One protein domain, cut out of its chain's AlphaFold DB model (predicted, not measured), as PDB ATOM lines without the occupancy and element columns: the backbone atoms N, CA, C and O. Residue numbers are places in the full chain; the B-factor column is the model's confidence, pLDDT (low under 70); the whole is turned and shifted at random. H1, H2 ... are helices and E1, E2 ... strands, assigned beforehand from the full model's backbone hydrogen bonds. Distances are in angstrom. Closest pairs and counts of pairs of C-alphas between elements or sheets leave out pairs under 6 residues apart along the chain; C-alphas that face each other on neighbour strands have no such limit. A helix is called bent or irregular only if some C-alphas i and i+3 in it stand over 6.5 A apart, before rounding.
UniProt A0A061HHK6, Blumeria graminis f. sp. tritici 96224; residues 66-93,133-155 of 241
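Overview. This is residues 66 to 93 and 133 to 155 of the 241 residues of a protein of Blumeria graminis f. sp. tritici 96224 (UniProt A0A061HHK6). A loose, flat model has two small pairs of strands set well apart: E3 and E4, with H1 beside E4, lie near the middle, and the hairpin of E1 and E2 lies far out at one end. H2 lies near E3, away from the hairpin. The printed part has 51 residues, in the order H1, E1, E2, E3, E4, H2; under half are in these two helices and four strands, a mixed class. Both two-stranded sheets are antiparallel. The radius of gyration of the C-alphas is 12.9 A, and the spans are 37 by 32 by 17 A.

Along the chain. H1 is residues 70 to 74, 6.0 A long, from C-alpha 70 at (245.301, 137.853, 186.658). E1 is residues 79 to 81, 6.2 A; E2 is residues 84 to 86, 6.3 A; E3 is residues 91 to 93, 6.4 A. E4, residues 138 to 141, is 10.1 A long. H2, residues 144 to 150, is also 10.1 A and ends at C-alpha 150, (260.283, 151.023, 181.648); it is only just irregular, with C-alphas 145 and 148 6.7 A apart.

Arrangement. E3 and E4 are antiparallel at 145 degrees, with N 92 and O 140 2.9 A apart, within hydrogen-bond range. Residues 67 to 68 pair with residues 138 to 139 of E4, parallel. The closest C-alphas of H1 and E4, those of Leu 72 and Val 141, are 5.2 A apart. E3 and H2 are near each other, with 5 pairs of C-alphas within 10 A. E1 and E2 form an antiparallel hairpin, with N 79 and O 86 2.8 A apart, within hydrogen-bond range. E2 and E3 are apart, and so are H1 and H2. In H1 every O i to N i+4 pair is within hydrogen-bond range; in H2 1 of 3 is, and 1 of 4 O i to N i+3 pairs.

Size, cuts and confidence. The C-alphas farthest apart, of Lys 82 and Pro 133, are 38.6 A apart. Residues 94 to 132 are not printed, and C-alphas 93 and 133 are 18.4 A apart across the cut. The links printed whole between the named elements are tight. The mean pLDDT of the printed part is 75.4, and it is under 70 at residue 82, residues 133 to 134 and residues 145 to 155.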
ATOM      1  N   VAL A  66     254.055 139.903 197.314       86.69
ATOM      2  CA  VAL A  66     253.348 140.742 196.337       86.69
ATOM      3  C   VAL A  66     252.398 139.858 195.532       86.69
ATOM      4  O   VAL A  66     252.781 138.770 195.099       86.69
ATOM      5  N   ARG A  67     251.147 140.287 195.335       88.50
ATOM      6  CA  ARG A  67     250.145 139.530 194.565       88.50
ATOM      7  C   ARG A  67     250.168 139.955 193.103       88.50
ATOM      8  O   ARG A  67     249.987 141.126 192.800       88.50
ATOM      9  N   LEU A  68     250.333 139.012 192.186       87.81
ATOM     10  CA  LEU A  68     250.212 139.280 190.751       87.81
ATOM     11  C   LEU A  68     248.725 139.315 190.363       87.81
ATOM     12  O   LEU A  68     247.958 138.458 190.797       87.81
ATOM     13  N   THR A  69     248.321 140.304 189.568       88.88
ATOM     14  CA  THR A  69     246.952 140.416 189.031       88.88
ATOM     15  C   THR A  69     246.763 139.456 187.856       88.88
ATOM     16  O   THR A  69     247.680 139.285 187.054       88.88
ATOM     17  N   ASP A  70     245.577 138.862 187.699       86.44
ATOM     18  CA  ASP A  70     245.301 137.853 186.658       86.44
ATOM     19  C   ASP A  70     245.619 138.355 185.238       86.44
ATOM     20  O   ASP A  70     246.196 137.631 184.426       86.44
ATOM     21  N   SER A  71     245.334 139.632 184.957       84.12
ATOM     22  CA  SER A  71     245.687 140.305 183.701       84.12
ATOM     23  C   SER A  71     247.190 140.264 183.413       84.12
ATOM     24  O   SER A  71     247.594 139.984 182.287       84.12
ATOM     25  N   LEU A  72     248.024 140.476 184.434       84.75
ATOM     26  CA  LEU A  72     249.479 140.385 184.332       84.75
ATOM     27  C   LEU A  72     249.906 138.927 184.130       84.75
ATOM     28  O   LEU A  72     250.658 138.655 183.198       84.75
ATOM     29  N   VAL A  73     249.388 137.990 184.936       85.81
ATOM     30  CA  VAL A  73     249.714 136.554 184.833       85.81
ATOM     31  C   VAL A  73     249.394 136.008 183.436       85.81
ATOM     32  O   VAL A  73     250.217 135.303 182.855       85.81
ATOM     33  N   SER A  74     248.254 136.398 182.856       84.44
ATOM     34  CA  SER A  74     247.852 136.016 181.492       84.44
ATOM     35  C   SER A  74     248.778 136.559 180.393       84.44
ATOM     36  O   SER A  74     248.872 135.972 179.316       84.44
ATOM     37  N   GLY A  75     249.492 137.657 180.662       80.62
ATOM     38  CA  GLY A  75     250.449 138.277 179.745       80.62
ATOM     39  C   GLY A  75     251.873 137.715 179.827       80.62
ATOM     40  O   GLY A  75     252.717 138.095 179.008       80.62
ATOM     41  N   LEU A  76     252.175 136.833 180.790       82.62
ATOM     42  CA  LEU A  76     253.530 136.319 181.005       82.62
ATOM     43  C   LEU A  76     253.948 135.318 179.926       82.62
ATOM     44  O   LEU A  76     253.359 134.253 179.747       82.62
ATOM     45  N   LYS A  77     255.051 135.640 179.244       80.69
ATOM     46  CA  LYS A  77     255.694 134.760 178.265       80.69
ATOM     47  C   LYS A  77     256.713 133.866 178.957       80.69
ATOM     48  O   LYS A  77     257.892 134.204 179.033       80.69
ATOM     49  N   TRP A  78     256.238 132.728 179.446       81.81
ATOM     50  CA  TRP A  78     257.077 131.680 180.018       81.81
ATOM     51  C   TRP A  78     258.030 131.096 178.969       81.81
ATOM     52  O   TRP A  78     257.601 130.603 177.927       81.81
ATOM     53  N   GLN A  79     259.326 131.134 179.263       74.94
ATOM     54  CA  GLN A  79     260.393 130.511 178.487       74.94
ATOM     55  C   GLN A  79     260.950 129.343 179.310       74.94
ATOM     56  O   GLN A  79     261.490 129.553 180.397       74.94
ATOM     57  N   ASN A  80     260.794 128.108 178.829       74.75
ATOM     58  CA  ASN A  80     261.375 126.936 179.487       74.75
ATOM     59  C   ASN A  80     262.807 126.732 178.988       74.75
ATOM     60  O   ASN A  80     263.019 126.422 177.818       74.75
ATOM     61  N   VAL A  81     263.777 126.886 179.885       71.44
ATOM     62  CA  VAL A  81     265.199 126.706 179.599       71.44
ATOM     63  C   VAL A  81     265.769 125.693 180.581       71.44
ATOM     64  O   VAL A  81     265.812 125.910 181.790       71.44
ATOM     65  N   LYS A  82     266.213 124.553 180.038       66.62
ATOM     66  CA  LYS A  82     266.843 123.444 180.779       66.62
ATOM     67  C   LYS A  82     266.021 122.928 181.977       66.62
ATOM     68  O   LYS A  82     266.593 122.482 182.966       66.62
ATOM     69  N   GLY A  83     264.689 122.961 181.877       71.25
ATOM     70  CA  GLY A  83     263.773 122.472 182.913       71.25
ATOM     71  C   GLY A  83     263.334 123.526 183.933       71.25
ATOM     72  O   GLY A  83     262.479 123.226 184.762       71.25
ATOM     73  N   LEU A  84     263.851 124.758 183.857       75.62
ATOM     74  CA  LEU A  84     263.332 125.898 184.613       75.62
ATOM     75  C   LEU A  84     262.462 126.772 183.706       75.62
ATOM     76  O   LEU A  84     262.847 127.090 182.583       75.62
ATOM     77  N   SER A  85     261.297 127.185 184.204       77.62
ATOM     78  CA  SER A  85     260.425 128.139 183.509       77.62
ATOM     79  C   SER A  85     260.713 129.552 184.006       77.62
ATOM     80  O   SER A  85     260.514 129.851 185.180       77.62
ATOM     81  N   ILE A  86     261.196 130.409 183.111       80.31
ATOM     82  CA  ILE A  86     261.605 131.789 183.390       80.31
ATOM     83  C   ILE A  86     260.630 132.736 182.681       80.31
ATOM     84  O   ILE A  86     260.273 132.515 181.525       80.31
ATOM     85  N   ALA A  87     260.219 133.809 183.351       81.06
ATOM     86  CA  ALA A  87     259.449 134.900 182.756       81.06
ATOM     87  C   ALA A  87     259.947 136.237 183.321       81.06
ATOM     88  O   ALA A  87     260.220 136.332 184.518       81.06
ATOM     89  N   SER A  88     260.056 137.268 182.480       76.31
ATOM     90  CA  SER A  88     260.286 138.635 182.951       76.31
ATOM     91  C   SER A  88     258.965 139.296 183.328       76.31
ATOM     92  O   SER A  88     257.983 139.235 182.588       76.31
ATOM     93  N   VAL A  89     258.944 139.937 184.498       80.19
ATOM     94  CA  VAL A  89     257.807 140.721 184.986       80.19
ATOM     95  C   VAL A  89     258.235 142.182 185.038       80.19
ATOM     96  O   VAL A  89     259.169 142.531 185.752       80.19
ATOM     97  N   THR A  90     257.546 143.043 184.296       80.75
ATOM     98  CA  THR A  90     257.626 144.502 184.451       80.75
ATOM     99  C   THR A  90     256.206 145.014 184.622       80.75
ATOM    100  O   THR A  90     255.355 144.786 183.764       80.75
ATOM    101  N   ALA A  91     255.935 145.645 185.759       82.38
ATOM    102  CA  ALA A  91     254.583 145.878 186.246       82.38
ATOM    103  C   ALA A  91     254.513 147.140 187.108       82.38
ATOM    104  O   ALA A  91     255.523 147.575 187.664       82.38
ATOM    105  N   ARG A  92     253.314 147.714 187.237       86.12
ATOM    106  CA  ARG A  92     253.048 148.774 188.211       86.12
ATOM    107  C   ARG A  92     252.786 148.120 189.566       86.12
ATOM    108  O   ARG A  92     251.920 147.253 189.659       86.12
ATOM    109  N   LEU A  93     253.513 148.545 190.598       86.94
ATOM    110  CA  LEU A  93     253.175 148.217 191.980       86.94
ATOM    111  C   LEU A  93     252.023 149.120 192.424       86.94
ATOM    112  O   LEU A  93     252.168 150.338 192.470       86.94
ATOM    113  N   PRO A 133     244.304 142.294 207.956       53.34
ATOM    114  CA  PRO A 133     245.344 141.613 207.206       53.34
ATOM    115  C   PRO A 133     246.112 142.688 206.443       53.34
ATOM    116  O   PRO A 133     245.501 143.447 205.695       53.34
ATOM    117  N   ALA A 134     247.426 142.776 206.672       59.25
ATOM    118  CA  ALA A 134     248.279 143.717 205.960       59.25
ATOM    119  C   ALA A 134     248.038 143.532 204.458       59.25
ATOM    120  O   ALA A 134     248.233 142.431 203.932       59.25
ATOM    121  N   GLU A 135     247.518 144.567 203.798       70.75
ATOM    122  CA  GLU A 135     247.048 144.434 202.426       70.75
ATOM    123  C   GLU A 135     248.241 144.153 201.519       70.75
ATOM    124  O   GLU A 135     249.098 145.004 201.292       70.75
ATOM    125  N   ILE A 136     248.323 142.909 201.041       81.12
ATOM    126  CA  ILE A 136     249.456 142.461 200.237       81.12
ATOM    127  C   ILE A 136     249.444 143.278 198.936       81.12
ATOM    128  O   ILE A 136     248.466 143.162 198.182       81.12
ATOM    129  N   PRO A 137     250.493 144.077 198.657       87.56
ATOM    130  CA  PRO A 137     250.511 144.965 197.504       87.56
ATOM    131  C   PRO A 137     250.375 144.165 196.208       87.56
ATOM    132  O   PRO A 137     250.770 142.995 196.130       87.56
ATOM    133  N   LYS A 138     249.778 144.781 195.187       87.38
ATOM    134  CA  LYS A 138     249.423 144.109 193.934       87.38
ATOM    135  C   LYS A 138     250.325 144.574 192.798       87.38
ATOM    136  O   LYS A 138     250.657 145.748 192.701       87.38
ATOM    137  N   LEU A 139     250.710 143.662 191.914       86.50
ATOM    138  CA  LEU A 139     251.348 143.982 190.640       86.50
ATOM    139  C   LEU A 139     250.293 143.939 189.543       86.50
ATOM    140  O   LEU A 139     249.648 142.908 189.337       86.50
ATOM    141  N   ASP A 140     250.137 145.052 188.838       85.19
ATOM    142  CA  ASP A 140     249.220 145.200 187.710       85.19
ATOM    143  C   ASP A 140     249.976 145.539 186.413       85.19
ATOM    144  O   ASP A 140     251.142 145.952 186.419       85.19
ATOM    145  N   VAL A 141     249.310 145.331 185.279       83.06
ATOM    146  CA  VAL A 141     249.842 145.583 183.941       83.06
ATOM    147  C   VAL A 141     250.289 147.041 183.819       83.06
ATOM    148  O   VAL A 141     249.545 147.984 184.101       83.06
ATOM    149  N   LEU A 142     251.530 147.237 183.370       79.62
ATOM    150  CA  LEU A 142     252.071 148.569 183.137       79.62
ATOM    151  C   LEU A 142     251.331 149.227 181.949       79.62
ATOM    152  O   LEU A 142     251.358 148.677 180.844       79.62
ATOM    153  N   PRO A 143     250.686 150.394 182.132       77.56
ATOM    154  CA  PRO A 143     249.932 151.043 181.070       77.56
ATOM    155  C   PRO A 143     250.871 151.552 179.969       77.56
ATOM    156  O   PRO A 143     252.037 151.885 180.203       77.56
ATOM    157  N   SER A 144     250.360 151.613 178.739       72.75
ATOM    158  CA  SER A 144     251.151 151.881 177.529       72.75
ATOM    159  C   SER A 144     251.888 153.227 177.543       72.75
ATOM    160  O   SER A 144     252.955 153.336 176.942       72.75
ATOM    161  N   ASN A 145     251.369 154.219 178.270       69.88
ATOM    162  CA  ASN A 145     252.007 155.522 178.485       69.88
ATOM    163  C   ASN A 145     253.294 155.444 179.333       69.88
ATOM    164  O   ASN A 145     254.218 156.215 179.092       69.88
ATOM    165  N   MET A 146     253.393 154.502 180.278       66.81
ATOM    166  CA  MET A 146     254.603 154.250 181.078       66.81
ATOM    167  C   MET A 146     255.492 153.138 180.501       66.81
ATOM    168  O   MET A 146     256.687 153.095 180.793       66.81
ATOM    169  N   ALA A 147     254.956 152.269 179.638       61.81
ATOM    170  CA  ALA A 147     255.705 151.163 179.034       61.81
ATOM    171  C   ALA A 147     256.977 151.607 178.284       61.81
ATOM    172  O   ALA A 147     257.985 150.902 178.309       61.81
ATOM    173  N   SER A 148     256.963 152.785 177.656       60.81
ATOM    174  CA  SER A 148     258.140 153.351 176.978       60.81
ATOM    175  C   SER A 148     259.265 153.744 177.943       60.81
ATOM    176  O   SER A 148     260.432 153.613 177.586       60.81
ATOM    177  N   ALA A 149     258.932 154.183 179.162       60.44
ATOM    178  CA  ALA A 149     259.906 154.569 180.184       60.44
ATOM    179  C   ALA A 149     260.503 153.359 180.925       60.44
ATOM    180  O   ALA A 149     261.643 153.415 181.367       60.44
ATOM    181  N   ALA A 150     259.765 152.248 181.034       58.31
ATOM    182  CA  ALA A 150     260.283 151.023 181.648       58.31
ATOM    183  C   ALA A 150     261.186 150.206 180.701       58.31
ATOM    184  O   ALA A 150     262.172 149.611 181.139       58.31
ATOM    185  N   ARG A 151     260.905 150.213 179.387       56.66
ATOM    186  CA  ARG A 151     261.712 149.494 178.376       56.66
ATOM    187  C   ARG A 151     263.150 149.995 178.231       56.66
ATOM    188  O   ARG A 151     263.988 149.235 177.765       56.66
ATOM    189  N   SER A 152     263.449 151.246 178.582       51.09
ATOM    190  CA  SER A 152     264.824 151.767 178.528       51.09
ATOM    191  C   SER A 152     265.703 151.264 179.679       51.09
ATOM    192  O   SER A 152     266.927 151.295 179.562       51.09
ATOM    193  N   VAL A 153     265.095 150.788 180.772       52.00
ATOM    194  CA  VAL A 153     265.790 150.323 181.984       52.00
ATOM    195  C   VAL A 153     266.054 148.812 181.938       52.00
ATOM    196  O   VAL A 153     267.106 148.355 182.382       52.00
ATOM    197  N   ALA A 154     265.140 148.032 181.353       55.41
ATOM    198  CA  ALA A 154     265.302 146.591 181.174       55.41
ATOM    199  C   ALA A 154     266.261 146.260 180.012       55.41
ATOM    200  O   ALA A 154     265.846 146.001 178.883       55.41
ATOM    201  N   GLN A 155     267.570 146.245 180.287       58.38
ATOM    202  CA  GLN A 155     268.544 145.641 179.371       58.38
ATOM    203  C   GLN A 155     268.226 144.143 179.185       58.38
ATOM    204  O   GLN A 155     267.967 143.469 180.186       58.38
TER     205      GLN A 155